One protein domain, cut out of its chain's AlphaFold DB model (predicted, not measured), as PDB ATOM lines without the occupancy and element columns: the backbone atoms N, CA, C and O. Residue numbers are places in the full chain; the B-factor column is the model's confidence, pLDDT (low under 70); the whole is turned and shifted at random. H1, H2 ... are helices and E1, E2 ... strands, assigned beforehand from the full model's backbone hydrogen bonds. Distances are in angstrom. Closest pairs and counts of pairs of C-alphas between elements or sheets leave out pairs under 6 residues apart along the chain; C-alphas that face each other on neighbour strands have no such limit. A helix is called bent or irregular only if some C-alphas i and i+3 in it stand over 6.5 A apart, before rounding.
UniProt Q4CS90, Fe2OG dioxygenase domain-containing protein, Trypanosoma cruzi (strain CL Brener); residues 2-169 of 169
ATOM      1  N   GLU A   2     172.969 177.290 171.471       88.25
ATOM      2  CA  GLU A   2     173.913 176.787 172.480       88.25
ATOM      3  C   GLU A   2     174.968 175.804 171.936       88.25
ATOM      4  O   GLU A   2     176.157 175.979 172.191       88.25
ATOM      5  N   PHE A   3     174.565 174.835 171.105       91.03
ATOM      6  CA  PHE A   3     175.487 173.896 170.453       91.03
ATOM      7  C   PHE A   3     176.589 174.603 169.645       91.03
ATOM      8  O   PHE A   3     177.757 174.225 169.715       91.03
ATOM      9  N   ALA A   4     176.232 175.655 168.903       90.34
ATOM     10  CA  ALA A   4     177.180 176.436 168.114       90.34
ATOM     11  C   ALA A   4     178.184 177.165 169.016       90.34
ATOM     12  O   ALA A   4     179.386 177.102 168.771       90.34
ATOM     13  N   HIS A   5     177.701 177.784 170.099       90.39
ATOM     14  CA  HIS A   5     178.566 178.427 171.091       90.39
ATOM     15  C   HIS A   5     179.524 177.421 171.737       90.39
ATOM     16  O   HIS A   5     180.727 177.664 171.746       90.39
ATOM     17  N   ARG A   6     179.027 176.267 172.207       93.50
ATOM     18  CA  ARG A   6     179.874 175.208 172.782       93.50
ATOM     19  C   ARG A   6     180.915 174.704 171.783       93.50
ATOM     20  O   ARG A   6     182.072 174.546 172.151       93.50
ATOM     21  N   THR A   7     180.525 174.519 170.522       94.09
ATOM     22  CA  THR A   7     181.451 174.118 169.454       94.09
ATOM     23  C   THR A   7     182.575 175.141 169.293       94.09
ATOM     24  O   THR A   7     183.734 174.753 169.271       94.09
ATOM     25  N   LEU A   8     182.260 176.440 169.247       92.32
ATOM     26  CA  LEU A   8     183.247 177.515 169.069       92.32
ATOM     27  C   LEU A   8     184.152 177.752 170.288       92.32
ATOM     28  O   LEU A   8     185.213 178.356 170.147       92.32
ATOM     29  N   LEU A   9     183.741 177.298 171.473       94.22
ATOM     30  CA  LEU A   9     184.549 177.332 172.694       94.22
ATOM     31  C   LEU A   9     185.546 176.167 172.791       94.22
ATOM     32  O   LEU A   9     186.289 176.090 173.767       94.22
ATOM     33  N   HIS A  10     185.578 175.264 171.808       95.32
ATOM     34  CA  HIS A  10     186.547 174.175 171.785       95.32
ATOM     35  C   HIS A  10     187.988 174.710 171.795       95.32
ATOM     36  O   HIS A  10     188.310 175.645 171.065       95.32
ATOM     37  N   ALA A  11     188.869 174.088 172.585       94.54
ATOM     38  CA  ALA A  11     190.228 174.584 172.835       94.54
ATOM     39  C   ALA A  11     191.080 174.739 171.561       94.54
ATOM     40  O   ALA A  11     191.934 175.615 171.486       94.54
ATOM     41  N   SER A  12     190.824 173.912 170.544       93.49
ATOM     42  CA  SER A  12     191.517 173.970 169.249       93.49
ATOM     43  C   SER A  12     191.054 175.110 168.332       93.49
ATOM     44  O   SER A  12     191.630 175.273 167.263       93.49
ATOM     45  N   ILE A  13     190.009 175.863 168.696       91.76
ATOM     46  CA  ILE A  13     189.499 176.983 167.898       91.76
ATOM     47  C   ILE A  13     190.083 178.293 168.445       91.76
ATOM     48  O   ILE A  13     189.770 178.676 169.580       91.76
ATOM     49  N   PRO A  14     190.884 179.030 167.651       89.89
ATOM     50  CA  PRO A  14     191.436 180.312 168.072       89.89
ATOM     51  C   PRO A  14     190.341 181.309 168.461       89.89
ATOM     52  O   PRO A  14     189.303 181.408 167.804       89.89
ATOM     53  N   GLU A  15     190.590 182.105 169.502       90.70
ATOM     54  CA  GLU A  15     189.639 183.119 169.979       90.70
ATOM     55  C   GLU A  15     189.229 184.106 168.877       90.70
ATOM     56  O   GLU A  15     188.046 184.406 168.724       90.70
ATOM     57  N   VAL A  16     190.189 184.535 168.052       88.39
ATOM     58  CA  VAL A  16     189.935 185.422 166.906       88.39
ATOM     59  C   VAL A  16     188.934 184.789 165.936       88.39
ATOM     60  O   VAL A  16     187.959 185.432 165.551       88.39
ATOM     61  N   ALA A  17     189.121 183.509 165.599       87.46
ATOM     62  CA  ALA A  17     188.229 182.785 164.699       87.46
ATOM     63  C   ALA A  17     186.819 182.638 165.292       87.46
ATOM     64  O   ALA A  17     185.830 182.867 164.598       87.46
ATOM     65  N   ARG A  18     186.713 182.334 166.591       89.82
ATOM     66  CA  ARG A  18     185.436 182.271 167.322       89.82
ATOM     67  C   ARG A  18     184.685 183.603 167.292       89.82
ATOM     68  O   ARG A  18     183.496 183.608 166.973       89.82
ATOM     69  N   ASN A  19     185.357 184.710 167.600       87.56
ATOM     70  CA  ASN A  19     184.733 186.034 167.647       87.56
ATOM     71  C   ASN A  19     184.265 186.481 166.260       87.56
ATOM     72  O   ASN A  19     183.129 186.927 166.096       87.56
ATOM     73  N   GLU A  20     185.110 186.316 165.244       87.13
ATOM     74  CA  GLU A  20     184.738 186.617 163.865       87.13
ATOM     75  C   GLU A  20     183.562 185.755 163.384       87.13
ATOM     76  O   GLU A  20     182.622 186.283 162.791       87.13
ATOM     77  N   PHE A  21     183.569 184.451 163.679       87.43
ATOM     78  CA  PHE A  21     182.495 183.554 163.262       87.43
ATOM     79  C   PHE A  21     181.156 183.904 163.920       87.43
ATOM     80  O   PHE A  21     180.139 183.974 163.231       87.43
ATOM     81  N   LEU A  22     181.134 184.166 165.234       83.08
ATOM     82  CA  LEU A  22     179.909 184.545 165.956       83.08
ATOM     83  C   LEU A  22     179.293 185.844 165.424       83.08
ATOM     84  O   LEU A  22     178.072 185.938 165.314       83.08
ATOM     85  N   ASN A  23     180.123 186.815 165.040       83.51
ATOM     86  CA  ASN A  23     179.664 188.077 164.454       83.51
ATOM     87  C   ASN A  23     179.105 187.918 163.028       83.51
ATOM     88  O   ASN A  23     178.419 188.810 162.521       83.51
ATOM     89  N   ASP A  24     179.396 186.796 162.371       84.36
ATOM     90  CA  ASP A  24     179.095 186.565 160.961       84.36
ATOM     91  C   ASP A  24     177.990 185.517 160.730       84.36
ATOM     92  O   ASP A  24     177.256 185.589 159.741       84.36
ATOM     93  N   ILE A  25     177.812 184.576 161.661       80.99
ATOM     94  CA  ILE A  25     176.920 183.413 161.528       80.99
ATOM     95  C   ILE A  25     175.465 183.795 161.212       80.99
ATOM     96  O   ILE A  25     174.796 183.134 160.416       80.99
ATOM     97  N   GLY A  26     174.970 184.904 161.770       75.74
ATOM     98  CA  GLY A  26     173.604 185.381 161.542       75.74
ATOM     99  C   GLY A  26     173.353 185.908 160.125       75.74
ATOM    100  O   GLY A  26     172.204 186.018 159.714       75.74
ATOM    101  N   ARG A  27     174.403 186.215 159.351       82.61
ATOM    102  CA  ARG A  27     174.268 186.866 158.036       82.61
ATOM    103  C   ARG A  27     173.936 185.904 156.902       82.61
ATOM    104  O   ARG A  27     173.387 186.329 155.891       82.61
ATOM    105  N   ARG A  28     174.312 184.628 157.029       84.46
ATOM    106  CA  ARG A  28     174.158 183.634 155.951       84.46
ATOM    107  C   ARG A  28     173.721 182.260 156.443       84.46
ATOM    108  O   ARG A  28     173.824 181.282 155.703       84.46
ATOM    109  N   SER A  29     173.226 182.168 157.672       89.26
ATOM    110  CA  SER A  29     172.524 180.961 158.097       89.26
ATOM    111  C   SER A  29     171.345 180.697 157.159       89.26
ATOM    112  O   SER A  29     170.676 181.627 156.709       89.26
ATOM    113  N   VAL A  30     171.134 179.431 156.807       91.93
ATOM    114  CA  VAL A  30     170.144 179.031 155.805       91.93
ATOM    115  C   VAL A  30     169.118 178.126 156.453       91.93
ATOM    116  O   VAL A  30     169.469 177.198 157.175       91.93
ATOM    117  N   PHE A  31     167.856 178.366 156.130       94.23
ATOM    118  CA  PHE A  31     166.782 177.422 156.368       94.23
ATOM    119  C   PHE A  31     166.414 176.739 155.047       94.23
ATOM    120  O   PHE A  31     166.125 177.411 154.057       94.23
ATOM    121  N   ARG A  32     166.463 175.407 155.016       94.41
ATOM    122  CA  ARG A  32     166.092 174.585 153.862       94.41
ATOM    123  C   ARG A  32     164.865 173.756 154.208       94.41
ATOM    124  O   ARG A  32     164.823 173.119 155.259       94.41
ATOM    125  N   ILE A  33     163.930 173.690 153.270       96.32
ATOM    126  CA  ILE A  33     162.845 172.712 153.285       96.32
ATOM    127  C   ILE A  33     163.090 171.754 152.126       96.32
ATOM    128  O   ILE A  33     163.115 172.169 150.968       96.32
ATOM    129  N   TRP A  34     163.267 170.476 152.435       96.44
ATOM    130  CA  TRP A  34     163.396 169.419 151.439       96.44
ATOM    131  C   TRP A  34     162.107 168.622 151.332       96.44
ATOM    132  O   TRP A  34     161.498 168.281 152.344       96.44
ATOM    133  N   ARG A  35     161.728 168.287 150.097       97.00
ATOM    134  CA  ARG A  35     160.638 167.367 149.773       97.00
ATOM    135  C   ARG A  35     161.206 166.209 148.963       97.00
ATOM    136  O   ARG A  35     161.610 166.412 147.821       97.00
ATOM    137  N   TYR A  36     161.188 165.005 149.521       97.37
ATOM    138  CA  TYR A  36     161.587 163.791 148.815       97.37
ATOM    139  C   TYR A  36     160.350 163.051 148.310       97.37
ATOM    140  O   TYR A  36     159.391 162.834 149.057       97.37
ATOM    141  N   SER A  37     160.385 162.666 147.035       97.15
ATOM    142  CA  SER A  37     159.462 161.683 146.462       97.15
ATOM    143  C   SER A  37     159.984 160.261 146.734       97.15
ATOM    144  O   SER A  37     161.197 160.095 146.904       97.15
ATOM    145  N   PRO A  38     159.119 159.232 146.795       97.18
ATOM    146  CA  PRO A  38     159.555 157.846 146.964       97.18
ATOM    147  C   PRO A  38     160.616 157.449 145.928       97.18
ATOM    148  O   PRO A  38     160.566 157.904 144.784       97.18
ATOM    149  N   GLY A  39     161.607 156.654 146.337       95.74
ATOM    150  CA  GLY A  39     162.756 156.292 145.497       95.74
ATOM    151  C   GLY A  39     163.828 157.384 145.383       95.74
ATOM    152  O   GLY A  39     164.890 157.141 144.819       95.74
ATOM    153  N   THR A  40     163.591 158.581 145.931       94.96
ATOM    154  CA  THR A  40     164.574 159.673 145.952       94.96
ATOM    155  C   THR A  40     165.161 159.823 147.347       94.96
ATOM    156  O   THR A  40     164.428 160.037 148.311       94.96
ATOM    157  N   GLY A  41     166.485 159.747 147.437       93.99
ATOM    158  CA  GLY A  41     167.241 159.997 148.660       93.99
ATOM    159  C   GLY A  41     168.098 161.257 148.572       93.99
ATOM    160  O   GLY A  41     167.939 162.103 147.693       93.99
ATOM    161  N   CYS A  42     169.050 161.359 149.488       92.59
ATOM    162  CA  CYS A  42     170.149 162.304 149.448       92.59
ATOM    163  C   CYS A  42     171.431 161.513 149.666       92.59
ATOM    164  O   CYS A  42     171.546 160.803 150.664       92.59
ATOM    165  N   ARG A  43     172.374 161.621 148.736       89.56
ATOM    166  CA  ARG A  43     173.652 160.917 148.827       89.56
ATOM    167  C   ARG A  43     174.469 161.335 150.061       89.56
ATOM    168  O   ARG A  43     174.246 162.432 150.584       89.56
ATOM    169  N   PRO A  44     175.430 160.504 150.500       90.33
ATOM    170  CA  PRO A  44     176.348 160.846 151.582       90.33
ATOM    171  C   PRO A  44     177.033 162.200 151.381       90.33
ATOM    172  O   PRO A  44     177.599 162.466 150.318       90.33
ATOM    173  N   HIS A  45     176.981 163.058 152.398       89.57
ATOM    174  CA  HIS A  45     177.663 164.352 152.397       89.57
ATOM    175  C   HIS A  45     177.871 164.895 153.818       89.57
ATOM    176  O   HIS A  45     177.307 164.394 154.794       89.57
ATOM    177  N   TYR A  46     178.678 165.952 153.905       89.57
ATOM    178  CA  TYR A  46     178.778 166.820 155.074       89.57
ATOM    179  C   TYR A  46     178.125 168.160 154.756       89.57
ATOM    180  O   TYR A  46     178.298 168.688 153.656       89.57
ATOM    181  N   ASP A  47     177.431 168.757 155.720       90.60
ATOM    182  CA  ASP A  47     176.940 170.117 155.528       90.60
ATOM    183  C   ASP A  47     178.091 171.145 155.628       90.60
ATOM    184  O   ASP A  47     179.040 170.945 156.391       90.60
ATOM    185  N   PRO A  48     178.022 172.274 154.897       87.35
ATOM    186  CA  PRO A  48     179.050 173.323 154.892       87.35
ATOM    187  C   PRO A  48     179.301 174.028 156.219       87.35
ATOM    188  O   PRO A  48     180.374 174.597 156.412       87.35
ATOM    189  N   GLY A  49     178.257 174.159 157.038       90.24
ATOM    190  CA  GLY A  49     178.215 175.115 158.142       90.24
ATOM    191  C   GLY A  49     179.104 174.736 159.323       90.24
ATOM    192  O   GLY A  49     179.880 173.786 159.267       90.24
ATOM    193  N   LEU A  50     178.962 175.472 160.420       92.35
ATOM    194  CA  LEU A  50     179.494 175.086 161.727       92.35
ATOM    195  C   LEU A  50     178.706 173.906 162.296       92.35
ATOM    196  O   LEU A  50     179.280 172.913 162.736       92.35
ATOM    197  N   CYS A  51     177.383 174.016 162.255       94.53
ATOM    198  CA  CYS A  51     176.473 172.955 162.637       94.53
ATOM    199  C   CYS A  51     175.171 173.035 161.841       94.53
ATOM    200  O   CYS A  51     174.818 174.085 161.286       94.53
ATOM    201  N   THR A  52     174.464 171.911 161.824       94.91
ATOM    202  CA  THR A  52     173.150 171.764 161.209       94.91
ATOM    203  C   THR A  52     172.167 171.269 162.255       94.91
ATOM    204  O   THR A  52     172.425 170.258 162.898       94.91
ATOM    205  N   ALA A  53     171.035 171.947 162.408       94.96
ATOM    206  CA  ALA A  53     169.884 171.435 163.135       94.96
ATOM    207  C   ALA A  53     168.874 170.856 162.137       94.96
ATOM    208  O   ALA A  53     168.448 171.539 161.203       94.96
ATOM    209  N   LEU A  54     168.508 169.594 162.326       95.14
ATOM    210  CA  LEU A  54     167.510 168.881 161.549       95.14
ATOM    211  C   LEU A  54     166.320 168.614 162.456       95.14
ATOM    212  O   LEU A  54     166.441 167.852 163.413       95.14
ATOM    213  N   LEU A  55     165.178 169.217 162.142       93.73
ATOM    214  CA  LEU A  55     163.932 168.832 162.793       93.73
ATOM    215  C   LEU A  55     163.512 167.455 162.274       93.73
ATOM    216  O   LEU A  55     163.803 167.089 161.124       93.73
ATOM    217  N   GLN A  56     162.798 166.716 163.113       92.21
ATOM    218  CA  GLN A  56     162.294 165.391 162.820       92.21
ATOM    219  C   GLN A  56     161.519 165.426 161.505       92.21
ATOM    220  O   GLN A  56     160.598 166.215 161.288       92.21
ATOM    221  N   ALA A  57     161.951 164.577 160.580       93.89
ATOM    222  CA  ALA A  57     161.342 164.494 159.269       93.89
ATOM    223  C   ALA A  57     159.967 163.825 159.351       93.89
ATOM    224  O   ALA A  57     159.717 162.989 160.217       93.89
ATOM    225  N   SER A  58     159.106 164.104 158.374       94.13
ATOM    226  CA  SER A  58     157.763 163.504 158.317       94.13
ATOM    227  C   SER A  58     157.756 161.994 158.029       94.13
ATOM    228  O   SER A  58     156.691 161.388 158.000       94.13
ATOM    229  N   ALA A  59     158.915 161.406 157.723       94.54
ATOM    230  CA  ALA A  59     159.110 159.992 157.421       94.54
ATOM    231  C   ALA A  59     160.571 159.587 157.730       94.54
ATOM    232  O   ALA A  59     161.457 160.459 157.727       94.54
ATOM    233  N   PRO A  60     160.850 158.289 157.979       93.73
ATOM    234  CA  PRO A  60     162.195 157.796 158.296       93.73
ATOM    235  C   PRO A  60     163.169 157.929 157.110       93.73
ATOM    236  O   PRO A  60     162.854 158.526 156.085       93.73
ATOM    237  N   GLY A  61     164.388 157.404 157.257       95.48
ATOM    238  CA  GLY A  61     165.361 157.271 156.163       95.48
ATOM    239  C   GLY A  61     166.600 158.157 156.269       95.48
ATOM    240  O   GLY A  61     167.505 157.993 155.459       95.48
ATOM    241  N   LEU A  62     166.668 159.067 157.248       96.42
ATOM    242  CA  LEU A  62     167.932 159.715 157.610       96.42
ATOM    243  C   LEU A  62     168.860 158.670 158.230       96.42
ATOM    244  O   LEU A  62     168.446 157.956 159.142       96.42
ATOM    245  N   GLU A  63     170.097 158.624 157.757       96.35
ATOM    246  CA  GLU A  63     171.164 157.827 158.350       96.35
ATOM    247  C   GLU A  63     172.402 158.690 158.565       96.35
ATOM    248  O   GLU A  63     172.723 159.557 157.744       96.35
ATOM    249  N   LEU A  64     173.095 158.435 159.667       94.97
ATOM    250  CA  LEU A  64     174.371 159.036 160.018       94.97
ATOM    251  C   LEU A  64     175.467 157.977 159.935       94.97
ATOM    252  O   LEU A  64     175.200 156.792 160.110       94.97
ATOM    253  N   ASN A  65     176.697 158.414 159.709       93.05
ATOM    254  CA  ASN A  65     177.881 157.598 159.912       93.05
ATOM    255  C   ASN A  65     178.842 158.371 160.823       93.05
ATOM    256  O   ASN A  65     179.280 159.477 160.489       93.05
ATOM    257  N   LEU A  66     179.109 157.802 161.999       89.42
ATOM    258  CA  LEU A  66     179.882 158.427 163.076       89.42
ATOM    259  C   LEU A  66     181.308 157.875 163.197       89.42
ATOM    260  O   LEU A  66     181.991 158.170 164.176       89.42
ATOM    261  N   GLN A  67     181.769 157.079 162.229       85.72
ATOM    262  CA  GLN A  67     183.140 156.572 162.236       85.72
ATOM    263  C   GLN A  67     184.151 157.728 162.178       85.72
ATOM    264  O   GLN A  67     183.953 158.715 161.467       85.72
ATOM    265  N   GLU A  68     185.241 157.616 162.939       70.19
ATOM    266  CA  GLU A  68     186.245 158.682 163.062       70.19
ATOM    267  C   GLU A  68     187.085 158.844 161.783       70.19
ATOM    268  O   GLU A  68     187.371 159.963 161.349       70.19
ATOM    269  N   GLU A  69     187.425 157.727 161.136       68.20
ATOM    270  CA  GLU A  69     188.280 157.670 159.946       68.20
ATOM    271  C   GLU A  69     187.461 157.493 158.664       68.20
ATOM    272  O   GLU A  69     187.542 156.492 157.952       68.20
ATOM    273  N   LEU A  70     186.640 158.490 158.349       69.03
ATOM    274  CA  LEU A  70     185.925 158.518 157.076       69.03
ATOM    275  C   LEU A  70     186.817 159.092 155.965       69.03
ATOM    276  O   LEU A  70     187.546 160.058 156.220       69.03
ATOM    277  N   PRO A  71     186.746 158.575 154.718       62.90
ATOM    278  CA  PRO A  71     187.458 159.155 153.585       62.90
ATOM    279  C   PRO A  71     186.969 160.588 153.392       62.90
ATOM    280  O   PRO A  71     185.867 160.843 152.905       62.90
ATOM    281  N   SER A  72     187.753 161.545 153.863       56.87
ATOM    282  CA  SER A  72     187.278 162.906 154.016       56.87
ATOM    283  C   SER A  72     187.674 163.729 152.779       56.87
ATOM    284  O   SER A  72     188.858 163.968 152.563       56.87
ATOM    285  N   LYS A  73     186.692 164.221 152.000       59.70
ATOM    286  CA  LYS A  73     186.827 165.468 151.212       59.70
ATOM    287  C   LYS A  73     186.208 166.742 151.876       59.70
ATOM    288  O   LYS A  73     185.874 167.672 151.139       59.70
ATOM    289  N   PRO A  74     186.043 166.906 153.212       55.82
ATOM    290  CA  PRO A  74     185.701 168.191 153.810       55.82
ATOM    291  C   PRO A  74     186.936 169.110 153.896       55.82
ATOM    292  O   PRO A  74     187.408 169.436 154.976       55.82
ATOM    293  N   GLU A  75     187.483 169.540 152.759       60.60
ATOM    294  CA  GLU A  75     188.600 170.514 152.732       60.60
ATOM    295  C   GLU A  75     188.467 171.566 151.624       60.60
ATOM    296  O   GLU A  75     189.406 172.301 151.328       60.60
ATOM    297  N   ARG A  76     187.292 171.664 150.996       63.13
ATOM    298  CA  ARG A  76     187.053 172.603 149.900       63.13
ATOM    299  C   ARG A  76     185.798 173.420 150.120       63.13
ATOM    300  O   ARG A  76     184.797 172.929 150.630       63.13
ATOM    301  N   GLN A  77     185.841 174.666 149.677       60.89
ATOM    302  CA  GLN A  77     184.655 175.500 149.558       60.89
ATOM    303  C   GLN A  77     183.687 174.926 148.508       60.89
ATOM    304  O   GLN A  77     184.103 174.577 147.404       60.89
ATOM    305  N   GLY A  78     182.386 174.921 148.801       62.35
ATOM    306  CA  GLY A  78     181.358 174.686 147.785       62.35
ATOM    307  C   GLY A  78     180.718 173.310 147.860       62.35
ATOM    308  O   GLY A  78     179.912 173.072 148.747       62.35
ATOM    309  N   ASP A  79     180.965 172.451 146.877       59.69
ATOM    310  CA  ASP A  79     180.302 171.154 146.825       59.69
ATOM    311  C   ASP A  79     180.976 170.149 147.771       59.69
ATOM    312  O   ASP A  79     182.087 169.680 147.526       59.69
ATOM    313  N   TYR A  80     180.294 169.824 148.868       66.43
ATOM    314  CA  TYR A  80     180.759 168.862 149.876       66.43
ATOM    315  C   TYR A  80     180.373 167.417 149.543       66.43
ATOM    316  O   TYR A  80     180.487 166.530 150.388       66.43
ATOM    317  N   ARG A  81     179.893 167.188 148.318       64.68
ATOM    318  CA  ARG A  81     179.678 165.863 147.735       64.68
ATOM    319  C   ARG A  81     181.019 165.335 147.207       64.68
ATOM    320  O   ARG A  81     181.929 166.113 146.912       64.68
ATOM    321  N   TYR A  82     181.142 164.020 147.084       66.69
ATOM    322  CA  TYR A  82     182.292 163.385 146.439       66.69
ATOM    323  C   TYR A  82     182.160 163.514 144.912       66.69
ATOM    324  O   TYR A  82     181.078 163.291 144.375       66.69
ATOM    325  N   ASP A  83     183.229 163.924 144.219       66.07
ATOM    326  CA  ASP A  83     183.195 164.125 142.753       66.07
ATOM    327  C   ASP A  83     183.242 162.821 141.958       66.07
ATOM    328  O   ASP A  83     182.784 162.765 140.822       66.07
ATOM    329  N   GLU A  84     183.863 161.798 142.538       70.90
ATOM    330  CA  GLU A  84     184.183 160.544 141.869       70.90
ATOM    331  C   GLU A  84     183.154 159.494 142.281       70.90
ATOM    332  O   GLU A  84     183.030 159.189 143.469       70.90
ATOM    333  N   THR A  85     182.436 158.931 141.307       72.51
ATOM    334  CA  THR A  85     181.398 157.913 141.542       72.51
ATOM    335  C   THR A  85     181.934 156.727 142.341       72.51
ATOM    336  O   THR A  85     181.289 156.292 143.286       72.51
ATOM    337  N   GLU A  86     183.153 156.267 142.048       73.49
ATOM    338  CA  GLU A  86     183.794 155.177 142.798       73.49
ATOM    339  C   GLU A  86     183.971 155.512 144.285       73.49
ATOM    340  O   GLU A  86     183.835 154.647 145.151       73.49
ATOM    341  N   VAL A  87     184.257 156.776 144.604       76.71
ATOM    342  CA  VAL A  87     184.347 157.233 145.992       76.71
ATOM    343  C   VAL A  87     182.953 157.294 146.609       76.71
ATOM    344  O   VAL A  87     182.788 156.843 147.737       76.71
ATOM    345  N   GLU A  88     181.943 157.783 145.887       76.99
ATOM    346  CA  GLU A  88     180.554 157.788 146.364       76.99
ATOM    347  C   GLU A  88     180.058 156.367 146.692       76.99
ATOM    348  O   GLU A  88     179.505 156.154 147.772       76.99
ATOM    349  N   ASP A  89     180.323 155.383 145.831       82.39
ATOM    350  CA  ASP A  89     179.946 153.980 146.048       82.39
ATOM    351  C   ASP A  89     180.663 153.378 147.259       82.39
ATOM    352  O   ASP A  89     180.035 152.741 148.109       82.39
ATOM    353  N   ARG A  90     181.967 153.648 147.404       83.49
ATOM    354  CA  ARG A  90     182.733 153.235 148.589       83.49
ATOM    355  C   ARG A  90     182.173 153.843 149.870       83.49
ATOM    356  O   ARG A  90     182.067 153.137 150.866       83.49
ATOM    357  N   ILE A  91     181.800 155.123 149.848       85.66
ATOM    358  CA  ILE A  91     181.199 155.808 150.997       85.66
ATOM    359  C   ILE A  91     179.810 155.233 151.309       85.66
ATOM    360  O   ILE A  91     179.473 155.005 152.471       85.66
ATOM    361  N   ASN A  92     179.005 154.953 150.285       86.86
ATOM    362  CA  ASN A  92     177.699 154.319 150.452       86.86
ATOM    363  C   ASN A  92     177.796 152.925 151.081       86.86
ATOM    364  O   ASN A  92     176.914 152.566 151.866       86.86
ATOM    365  N   ALA A  93     178.853 152.179 150.754       88.86
ATOM    366  CA  ALA A  93     179.129 150.837 151.258       88.86
ATOM    367  C   ALA A  93     179.826 150.808 152.629       88.86
ATOM    368  O   ALA A  93     180.038 149.721 153.170       88.86
ATOM    369  N   LEU A  94     180.191 151.963 153.201       88.29
ATOM    370  CA  LEU A  94     180.787 152.005 154.535       88.29
ATOM    371  C   LEU A  94     179.870 151.332 155.565       88.29
ATOM    372  O   LEU A  94     178.659 151.559 155.545       88.29
ATOM    373  N   PRO A  95     180.415 150.541 156.500       89.83
ATOM    374  CA  PRO A  95     179.633 150.057 157.626       89.83
ATOM    375  C   PRO A  95     179.288 151.213 158.580       89.83
ATOM    376  O   PRO A  95     179.879 152.290 158.520       89.83
ATOM    377  N   GLY A  96     178.338 150.980 159.488       90.31
ATOM    378  CA  GLY A  96     178.004 151.936 160.552       90.31
ATOM    379  C   GLY A  96     177.022 153.040 160.160       90.31
ATOM    380  O   GLY A  96     176.884 154.007 160.900       90.31
ATOM    381  N   TRP A  97     176.335 152.914 159.020       94.59
ATOM    382  CA  TRP A  97     175.154 153.733 158.758       94.59
ATOM    383  C   TRP A  97     174.045 153.370 159.743       94.59
ATOM    384  O   TRP A  97     173.585 152.227 159.768       94.59
ATOM    385  N   GLU A  98     173.608 154.343 160.532       95.27
ATOM    386  CA  GLU A  98     172.581 154.151 161.552       95.27
ATOM    387  C   GLU A  98     171.533 155.261 161.516       95.27
ATOM    388  O   GLU A  98     171.823 156.416 161.194       95.27
ATOM    389  N   ALA A  99     170.292 154.911 161.846       94.10
ATOM    390  CA  ALA A  99     169.267 155.914 162.080       94.10
ATOM    391  C   ALA A  99     169.597 156.663 163.383       94.10
ATOM    392  O   ALA A  99     169.926 156.018 164.383       94.10
ATOM    393  N   PRO A 100     169.501 158.003 163.408       92.23
ATOM    394  CA  PRO A 100     169.745 158.748 164.631       92.23
ATOM    395  C   PRO A 100     168.736 158.342 165.704       92.23
ATOM    396  O   PRO A 100     167.535 158.271 165.442       92.23
ATOM    397  N   SER A 101     169.237 158.108 166.913       83.48
ATOM    398  CA  SER A 101     168.404 157.900 168.095       83.48
ATOM    399  C   SER A 101     168.299 159.226 168.847       83.48
ATOM    400  O   SER A 101     169.340 159.769 169.230       83.48
ATOM    401  N   PRO A 102     167.094 159.795 169.014       77.89
ATOM    402  CA  PRO A 102     166.944 161.007 169.801       77.89
ATOM    403  C   PRO A 102     167.317 160.715 171.270       77.89
ATOM    404  O   PRO A 102     167.069 159.600 171.743       77.89
ATOM    405  N   PRO A 103     167.949 161.661 171.995       75.18
ATOM    406  CA  PRO A 103     168.332 161.459 173.396       75.18
ATOM    407  C   PRO A 103     167.131 161.176 174.308       75.18
ATOM    408  O   PRO A 103     167.255 160.440 175.288       75.18
ATOM    409  N   SER A 104     165.974 161.743 173.968       81.19
ATOM    410  CA  SER A 104     164.681 161.494 174.594       81.19
ATOM    411  C   SER A 104     163.566 161.437 173.545       81.19
ATOM    412  O   SER A 104     163.721 161.941 172.437       81.19
ATOM    413  N   GLU A 105     162.420 160.844 173.885       76.29
ATOM    414  CA  GLU A 105     161.253 160.809 172.984       76.29
ATOM    415  C   GLU A 105     160.671 162.200 172.682       76.29
ATOM    416  O   GLU A 105     159.968 162.364 171.688       76.29
ATOM    417  N   GLU A 106     160.966 163.197 173.521       82.06
ATOM    418  CA  GLU A 106     160.527 164.583 173.340       82.06
ATOM    419  C   GLU A 106     161.450 165.378 172.403       82.06
ATOM    420  O   GLU A 106     161.061 166.439 171.912       82.06
ATOM    421  N   ASP A 107     162.661 164.878 172.130       85.90
ATOM    422  CA  ASP A 107     163.615 165.563 171.266       85.90
ATOM    423  C   ASP A 107     163.224 165.409 169.794       85.90
ATOM    424  O   ASP A 107     163.458 164.384 169.148       85.90
ATOM    425  N   ASP A 108     162.688 166.488 169.232       90.18
ATOM    426  CA  ASP A 108     162.322 166.574 167.821       90.18
ATOM    427  C   ASP A 108     163.460 167.089 166.929       90.18
ATOM    428  O   ASP A 108     163.304 167.167 165.712       90.18
ATOM    429  N   THR A 109     164.601 167.476 167.503       92.44
ATOM    430  CA  THR A 109     165.667 168.162 166.774       92.44
ATOM    431  C   THR A 109     167.013 167.486 166.990       92.44
ATOM    432  O   THR A 109     167.558 167.442 168.089       92.44
ATOM    433  N   LEU A 110     167.611 167.037 165.891       93.15
ATOM    434  CA  LEU A 110     168.968 166.516 165.848       93.15
ATOM    435  C   LEU A 110     169.938 167.633 165.458       93.15
ATOM    436  O   LEU A 110     169.756 168.279 164.427       93.15
ATOM    437  N   VAL A 111     171.003 167.837 166.234       94.19
ATOM    438  CA  VAL A 111     172.047 168.819 165.903       94.19
ATOM    439  C   VAL A 111     173.355 168.112 165.567       94.19
ATOM    440  O   VAL A 111     173.892 167.357 166.372       94.19
ATOM    441  N   LEU A 112     173.877 168.378 164.373       93.79
ATOM    442  CA  LEU A 112     175.078 167.764 163.820       93.79
ATOM    443  C   LEU A 112     176.225 168.771 163.743       93.79
ATOM    444  O   LEU A 112     176.018 169.938 163.399       93.79
ATOM    445  N   ARG A 113     177.456 168.309 163.996       93.42
ATOM    446  CA  ARG A 113     178.661 169.060 163.614       93.42
ATOM    447  C   ARG A 113     178.808 169.034 162.099       93.42
ATOM    448  O   ARG A 113     178.711 167.972 161.485       93.42
ATOM    449  N   SER A 114     179.103 170.190 161.525       92.12
ATOM    450  CA  SER A 114     179.220 170.376 160.081       92.12
ATOM    451  C   SER A 114     180.665 170.738 159.716       92.12
ATOM    452  O   SER A 114     181.525 170.887 160.587       92.12
ATOM    453  N   ASN A 115     180.980 170.807 158.424       89.43
ATOM    454  CA  ASN A 115     182.356 170.861 157.935       89.43
ATOM    455  C   ASN A 115     183.175 172.036 158.509       89.43
ATOM    456  O   ASN A 115     184.342 171.879 158.857       89.43
ATOM    457  N   MET A 116     182.574 173.209 158.679       89.35
ATOM    458  CA  MET A 116     183.288 174.362 159.227       89.35
ATOM    459  C   MET A 116     183.763 174.139 160.668       89.35
ATOM    460  O   MET A 116     184.769 174.725 161.053       89.35
ATOM    461  N   ALA A 117     183.119 173.264 161.453       91.39
ATOM    462  CA  ALA A 117     183.646 172.885 162.766       91.39
ATOM    463  C   ALA A 117     185.026 172.221 162.639       91.39
ATOM    464  O   ALA A 117     185.944 172.606 163.355       91.39
ATOM    465  N   ARG A 118     185.188 171.310 161.668       89.53
ATOM    466  CA  ARG A 118     186.463 170.643 161.352       89.53
ATOM    467  C   ARG A 118     187.533 171.641 160.940       89.53
ATOM    468  O   ARG A 118     188.670 171.537 161.384       89.53
ATOM    469  N   VAL A 119     187.169 172.601 160.092       87.67
ATOM    470  CA  VAL A 119     188.092 173.638 159.606       87.67
ATOM    471  C   VAL A 119     188.555 174.522 160.760       87.67
ATOM    472  O   VAL A 119     189.753 174.655 160.988       87.67
ATOM    473  N   LEU A 120     187.615 175.089 161.519       89.10
ATOM    474  CA  LEU A 120     187.919 176.029 162.598       89.10
ATOM    475  C   LEU A 120     188.701 175.389 163.742       89.10
ATOM    476  O   LEU A 120     189.502 176.065 164.380       89.10
ATOM    477  N   SER A 121     188.466 174.106 164.015       90.09
ATOM    478  CA  SER A 121     189.129 173.381 165.098       90.09
ATOM    479  C   SER A 121     190.448 172.737 164.679       90.09
ATOM    480  O   SER A 121     190.922 171.864 165.404       90.09
ATOM    481  N   ASN A 122     190.969 173.046 163.487       86.27
ATOM    482  CA  ASN A 122     192.117 172.363 162.896       86.27
ATOM    483  C   ASN A 122     192.005 170.827 163.015       86.27
ATOM    484  O   ASN A 122     192.839 170.167 163.626       86.27
ATOM    485  N   TYR A 123     190.922 170.264 162.473       86.26
ATOM    486  CA  TYR A 123     190.631 168.824 162.400       86.26
ATOM    487  C   TYR A 123     190.255 168.124 163.710       86.26
ATOM    488  O   TYR A 123     189.806 166.983 163.656       86.26
ATOM    489  N   ALA A 124     190.328 168.801 164.859       89.98
ATOM    490  CA  ALA A 124     189.961 168.206 166.148       89.98
ATOM    491  C   ALA A 124     188.473 167.808 166.276       89.98
ATOM    492  O   ALA A 124     188.136 166.919 167.052       89.98
ATOM    493  N   LEU A 125     187.568 168.462 165.539       91.06
ATOM    494  CA  LEU A 125     186.131 168.205 165.576       91.06
ATOM    495  C   LEU A 125     185.658 167.629 164.235       91.06
ATOM    496  O   LEU A 125     185.456 168.386 163.283       91.06
ATOM    497  N   PRO A 126     185.442 166.306 164.125       89.37
ATOM    498  CA  PRO A 126     184.973 165.719 162.882       89.37
ATOM    499  C   PRO A 126     183.519 166.138 162.588       89.37
ATOM    500  O   PRO A 126     182.683 166.198 163.505       89.37
ATOM    501  N   PRO A 127     183.200 166.425 161.312       90.36
ATOM    502  CA  PRO A 127     181.838 166.667 160.875       90.36
ATOM    503  C   PRO A 127     181.090 165.334 160.770       90.36
ATOM    504  O   PRO A 127     181.703 164.284 160.584       90.36
ATOM    505  N   VAL A 128     179.764 165.373 160.869       91.74
ATOM    506  CA  VAL A 128     178.931 164.166 160.803       91.74
ATOM    507  C   VAL A 128     178.547 163.875 159.358       91.74
ATOM    508  O   VAL A 128     177.876 164.683 158.704       91.74
ATOM    509  N   LEU A 129     178.970 162.710 158.865       91.83
ATOM    510  CA  LEU A 129     178.561 162.221 157.557       91.83
ATOM    511  C   LEU A 129     177.119 161.736 157.661       91.83
ATOM    512  O   LEU A 129     176.769 161.008 158.588       91.83
ATOM    513  N   HIS A 130     176.278 162.141 156.720       93.78
ATOM    514  CA  HIS A 130     174.878 161.749 156.732       93.78
ATOM    515  C   HIS A 130     174.325 161.589 155.318       93.78
ATOM    516  O   HIS A 130     174.871 162.115 154.342       93.78
ATOM    517  N   ARG A 131     173.230 160.837 155.210       94.26
ATOM    518  CA  ARG A 131     172.495 160.594 153.966       94.26
ATOM    519  C   ARG A 131     171.004 160.446 154.242       94.26
ATOM    520  O   ARG A 131     170.585 160.228 155.374       94.26
ATOM    521  N   VAL A 132     170.197 160.519 153.192       95.89
ATOM    522  CA  VAL A 132     168.803 160.059 153.228       95.89
ATOM    523  C   VAL A 132     168.712 158.879 152.275       95.89
ATOM    524  O   VAL A 132     168.981 159.045 151.085       95.89
ATOM    525  N   ARG A 133     168.361 157.691 152.769       95.75
ATOM    526  CA  ARG A 133     168.188 156.515 151.909       95.75
ATOM    527  C   ARG A 133     167.110 156.768 150.862       95.75
ATOM    528  O   ARG A 133     166.179 157.508 151.136       95.75
ATOM    529  N   SER A 134     167.205 156.153 149.686       95.31
ATOM    530  CA  SER A 134     166.178 156.236 148.632       95.31
ATOM    531  C   SER A 134     164.955 155.353 148.901       95.31
ATOM    532  O   SER A 134     163.863 155.649 148.416       95.31
ATOM    533  N   ASP A 135     165.120 154.303 149.703       95.85
ATOM    534  CA  ASP A 135     164.098 153.313 150.051       95.85
ATOM    535  C   ASP A 135     163.261 153.704 151.282       95.85
ATOM    536  O   ASP A 135     162.599 152.862 151.876       95.85
ATOM    537  N   TRP A 136     163.291 154.975 151.693       96.07
ATOM    538  CA  TRP A 136     162.684 155.458 152.937       96.07
ATOM    539  C   TRP A 136     161.165 155.230 153.050       96.07
ATOM    540  O   TRP A 136     160.642 155.147 154.159       96.07
ATOM    541  N   ALA A 137     160.458 155.129 151.921       95.62
ATOM    542  CA  ALA A 137     159.003 154.982 151.840       95.62
ATOM    543  C   ALA A 137     158.555 153.511 151.969       95.62
ATOM    544  O   ALA A 137     157.957 152.948 151.051       95.62
ATOM    545  N   GLN A 138     158.888 152.859 153.085       90.57
ATOM    546  CA  GLN A 138     158.655 151.417 153.269       90.57
ATOM    547  C   GLN A 138     157.225 151.072 153.713       90.57
ATOM    548  O   GLN A 138     156.810 149.921 153.591       90.57
ATOM    549  N   ARG A 139     156.458 152.037 154.239       90.35
ATOM    550  CA  ARG A 139     155.128 151.818 154.842       90.35
ATOM    551  C   ARG A 139     154.018 152.591 154.124       90.35
ATOM    552  O   ARG A 139     152.964 152.854 154.698       90.35
ATOM    553  N   GLY A 140     154.238 152.930 152.854       90.73
ATOM    554  CA  GLY A 140     153.263 153.638 152.020       90.73
ATOM    555  C   GLY A 140     153.319 155.163 152.142       90.73
ATOM    556  O   GLY A 140     152.402 155.851 151.684       90.73
ATOM    557  N   GLU A 141     154.382 155.711 152.730       95.43
ATOM    558  CA  GLU A 141     154.611 157.147 152.771       95.43
ATOM    559  C   GLU A 141     154.720 157.722 151.349       95.43
ATOM    560  O   GLU A 141     155.452 157.225 150.493       95.43
ATOM    561  N   ARG A 142     153.989 158.807 151.079       95.57
ATOM    562  CA  ARG A 142     153.968 159.445 149.747       95.57
ATOM    563  C   ARG A 142     154.975 160.574 149.596       95.57
ATOM    564  O   ARG A 142     155.281 160.984 148.478       95.57
ATOM    565  N   VAL A 143     155.426 161.131 150.713       96.35
ATOM    566  CA  VAL A 143     156.352 162.257 150.748       96.35
ATOM    567  C   VAL A 143     157.107 162.260 152.068       96.35
ATOM    568  O   VAL A 143     156.541 161.955 153.117       96.35
ATOM    569  N   ARG A 144     158.376 162.653 152.005       96.97
ATOM    570  CA  ARG A 144     159.185 162.961 153.179       96.97
ATOM    571  C   ARG A 144     159.569 164.429 153.145       96.97
ATOM    572  O   ARG A 144     160.224 164.871 152.202       96.97
ATOM    573  N   TYR A 145     159.183 165.168 154.175       97.25
ATOM    574  CA  TYR A 145     159.632 166.533 154.399       97.25
ATOM    575  C   TYR A 145     160.784 166.553 155.398       97.25
ATOM    576  O   TYR A 145     160.777 165.814 156.381       97.25
ATOM    577  N   SER A 146     161.777 167.403 155.155       96.54
ATOM    578  CA  SER A 146     162.825 167.711 156.132       96.54
ATOM    579  C   SER A 146     163.022 169.206 156.236       96.54
ATOM    580  O   SER A 146     163.159 169.886 155.221       96.54
ATOM    581  N   LEU A 147     163.055 169.690 157.472       96.79
ATOM    582  CA  LEU A 147     163.299 171.079 157.804       96.79
ATOM    583  C   LEU A 147     164.698 171.156 158.407       96.79
ATOM    584  O   LEU A 147     165.009 170.447 159.363       96.79
ATOM    585  N   VAL A 148     165.558 171.967 157.799       95.79
ATOM    586  CA  VAL A 148     166.986 171.993 158.109       95.79
ATOM    587  C   VAL A 148     167.433 173.431 158.311       95.79
ATOM    588  O   VAL A 148     167.260 174.259 157.420       95.79
ATOM    589  N   VAL A 149     168.044 173.724 159.455       95.09
ATOM    590  CA  VAL A 149     168.711 174.998 159.737       95.09
ATOM    591  C   VAL A 149     170.213 174.763 159.725       95.09
ATOM    592  O   VAL A 149     170.731 173.981 160.515       95.09
ATOM    593  N   GLU A 150     170.931 175.464 158.861       93.87
ATOM    594  CA  GLU A 150     172.386 175.410 158.788       93.87
ATOM    595  C   GLU A 150     172.994 176.734 159.217       93.87
ATOM    596  O   GLU A 150     172.719 177.779 158.618       93.87
ATOM    597  N   LEU A 151     173.886 176.684 160.203       93.11
ATOM    598  CA  LEU A 151     174.605 177.863 160.654       93.11
ATOM    599  C   LEU A 151     175.901 178.022 159.861       93.11
ATOM    600  O   LEU A 151     176.877 177.304 160.086       93.11
ATOM    601  N   ARG A 152     175.910 178.948 158.899       88.63
ATOM    602  CA  ARG A 152     177.005 179.129 157.932       88.63
ATOM    603  C   ARG A 152     177.641 180.517 158.067       88.63
ATOM    604  O   ARG A 152     176.905 181.484 158.264       88.63
ATOM    605  N   PRO A 153     178.967 180.650 157.874       85.44
ATOM    606  CA  PRO A 153     179.574 181.964 157.712       85.44
ATOM    607  C   PRO A 153     179.164 182.575 156.366       85.44
ATOM    608  O   PRO A 153     178.916 181.869 155.381       85.44
ATOM    609  N   SER A 154     179.148 183.898 156.288       84.65
ATOM    610  CA  SER A 154     178.889 184.657 155.071       84.65
ATOM    611  C   SER A 154     179.967 184.446 154.007       84.65
ATOM    612  O   SER A 154     179.649 184.396 152.815       84.65
ATOM    613  N   GLN A 155     181.218 184.228 154.420       84.09
ATOM    614  CA  GLN A 155     182.380 184.081 153.540       84.09
ATOM    615  C   GLN A 155     183.130 182.758 153.786       84.09
ATOM    616  O   GLN A 155     184.271 182.775 154.243       84.09
ATOM    617  N   PRO A 156     182.547 181.587 153.451       81.54
ATOM    618  CA  PRO A 156     183.172 180.288 153.725       81.54
ATOM    619  C   PRO A 156     184.562 180.153 153.089       81.54
ATOM    620  O   PRO A 156     185.452 179.569 153.695       81.54
ATOM    621  N   ARG A 157     184.768 180.749 151.905       81.97
ATOM    622  CA  ARG A 157     186.036 180.724 151.156       81.97
ATOM    623  C   ARG A 157     187.240 181.166 151.991       81.97
ATOM    624  O   ARG A 157     188.272 180.508 151.979       81.97
ATOM    625  N   ARG A 158     187.077 182.256 152.747       83.20
ATOM    626  CA  ARG A 158     188.127 182.832 153.598       83.20
ATOM    627  C   ARG A 158     188.627 181.813 154.625       83.20
ATOM    628  O   ARG A 158     189.828 181.654 154.790       83.20
ATOM    629  N   TRP A 159     187.702 181.092 155.255       79.01
ATOM    630  CA  TRP A 159     188.004 180.120 156.303       79.01
ATOM    631  C   TRP A 159     188.744 178.889 155.780       79.01
ATOM    632  O   TRP A 159     189.714 178.455 156.397       79.01
ATOM    633  N   TYR A 160     188.334 178.352 154.626       78.71
ATOM    634  CA  TYR A 160     189.056 177.237 154.001       78.71
ATOM    635  C   TYR A 160     190.467 177.647 153.567       78.71
ATOM    636  O   TYR A 160     191.405 176.889 153.798       78.71
ATOM    637  N   ASN A 161     190.628 178.842 152.990       77.56
ATOM    638  CA  ASN A 161     191.932 179.326 152.528       77.56
ATOM    639  C   ASN A 161     192.919 179.523 153.686       77.56
ATOM    640  O   ASN A 161     194.042 179.038 153.596       77.56
ATOM    641  N   MET A 162     192.490 180.140 154.794       71.24
ATOM    642  CA  MET A 162     193.345 180.304 155.981       71.24
ATOM    643  C   MET A 162     193.880 178.962 156.494       71.24
ATOM    644  O   MET A 162     195.038 178.860 156.887       71.24
ATOM    645  N   ASN A 163     193.054 177.915 156.467       66.99
ATOM    646  CA  ASN A 163     193.474 176.598 156.936       66.99
ATOM    647  C   ASN A 163     194.440 175.903 155.959       66.99
ATOM    648  O   ASN A 163     195.286 175.123 156.384       66.99
ATOM    649  N   GLN A 164     194.340 176.188 154.656       67.37
ATOM    650  CA  GLN A 164     195.320 175.707 153.677       67.37
ATOM    651  C   GLN A 164     196.666 176.428 153.812       67.37
ATOM    652  O   GLN A 164     197.702 175.772 153.747       67.37
ATOM    653  N   GLU A 165     196.664 177.740 154.059       59.87
ATOM    654  CA  GLU A 165     197.888 178.519 154.298       59.87
ATOM    655  C   GLU A 165     198.646 178.015 155.536       59.87
ATOM    656  O   GLU A 165     199.860 177.845 155.480       59.87
ATOM    657  N   LEU A 166     197.933 177.667 156.614       56.46
ATOM    658  CA  LEU A 166     198.527 177.090 157.828       56.46
ATOM    659  C   LEU A 166     199.142 175.693 157.628       56.46
ATOM    660  O   LEU A 166     200.000 175.304 158.413       56.46
ATOM    661  N   LYS A 167     198.715 174.930 156.614       56.66
ATOM    662  CA  LYS A 167     199.321 173.630 156.265       56.66
ATOM    663  C   LYS A 167     200.533 173.760 155.334       56.66
ATOM    664  O   LYS A 167     201.265 172.788 155.173       56.66
ATOM    665  N   GLY A 168     200.684 174.901 154.659       55.97
ATOM    666  CA  GLY A 168     201.710 175.127 153.637       55.97
ATOM    667  C   GLY A 168     202.951 175.888 154.113       55.97
ATOM    668  O   GLY A 168     203.885 176.025 153.324       55.97
ATOM    669  N   GLY A 169     202.950 176.399 155.348       42.14
ATOM    670  CA  GLY A 169     204.100 177.043 155.996       42.14
ATOM    671  C   GLY A 169     204.795 176.111 156.974       42.14
ATOM    672  O   GLY A 169     206.040 176.194 157.049       42.14
TER     673      GLY A 169
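AT A GLANCE: This is residues 2 to 169 of the 169 residues of the protein "Fe2OG dioxygenase domain-containing protein" of Trypanosoma cruzi (strain CL Brener) (UniProt Q4CS90). Two antiparallel sheets, a twisted one of four strands and a small one of three, stand loosely and only partly face to face. The helices H1, H2 and H4 gather at one end of the larger sheet, H5 runs on past H4 to one tip of the longest axis, and H3 lies over E2 of the small sheet. The printed part has 168 residues, with five named helices and seven named strands in the order H1 H2 E1 E2 E3 E4 H3 E5 H4 E6 E7 H5. The sheets run E1 - E7 - E3 - E5 and E2 - E6 - E4; the class is mixed, helices and strands. The whole is compact, with a radius of gyration of the C-alphas of 16.4 A and spans of 54 by 37 by 25 A.

HOW THE PARTS SIT: In the larger sheet, E1, residues 30 to 36, is antiparallel to E7, residues 144 to 151, with N 32 and O 148 2.8 A apart, within hydrogen-bond range. E3, residues 51 to 55, is on the other side of E7, with N 53 and O 149 at 2.8 A, and pairs with the edge strand E5, residues 109 to 113, through N 54 and O 110 at 2.8 A. H1, residues 2 to 8, only grazes this sheet; its closest C-alphas to E3 are those of Ala 4 and Cys 51, 6.5 A apart. H2, residues 15 to 27, and H4, residues 115 to 120, are only just on it, each with 5 pairs of C-alphas within 10 A, and only graze it. H5, residues 156 to 168, touches H4 with residues 159 to 163 alone, at a steep tilt of 54 degrees; the closest C-alphas are those of Val 119 and Asn 163, 6.7 A apart. In the small sheet, E6, residues 129 to 132, is the inner strand between E2, residues 42 to 45, with N 42 and O 132 at 2.8 A, and E4, residues 62 to 65, with N 65 and O 129 at 2.8 A. H3, residues 85 to 92, is over E2 at a height over the sheet of 10.0 A and runs across the strands, at 82 degrees to E2 on the local plane. Every O i to N i+4 pair is within hydrogen-bond range in H1, H3, H4 and H5; in H2 it is 7 of 9.

IN THESE COORDINATES: H1 begins at C-alpha 2, (173.913, 176.787, 172.480). E7, 22.7 A long, begins at C-alpha 144, (159.185, 162.961, 153.179), and E1 is 18.8 A long. H2 is 19.8 A long and irregular, with C-alphas 23 and 26 7.2 A apart. H5, 19.2 A long, ends at C-alpha 168, (201.710, 175.127, 153.637).

THE WHOLE: The two C-alphas farthest apart are those of Gly 140 and Gly 169, at 56.1 A. The printed part has no cut. The links E4 to H3, H3 to E5 and E6 to E7 are long; in the second, residues 97 to 98 pair antiparallel with residues 64 to 65 of E4. The mean pLDDT of the printed part is 85.9, and residues 69 to 83 and 163 to 169 are under 70.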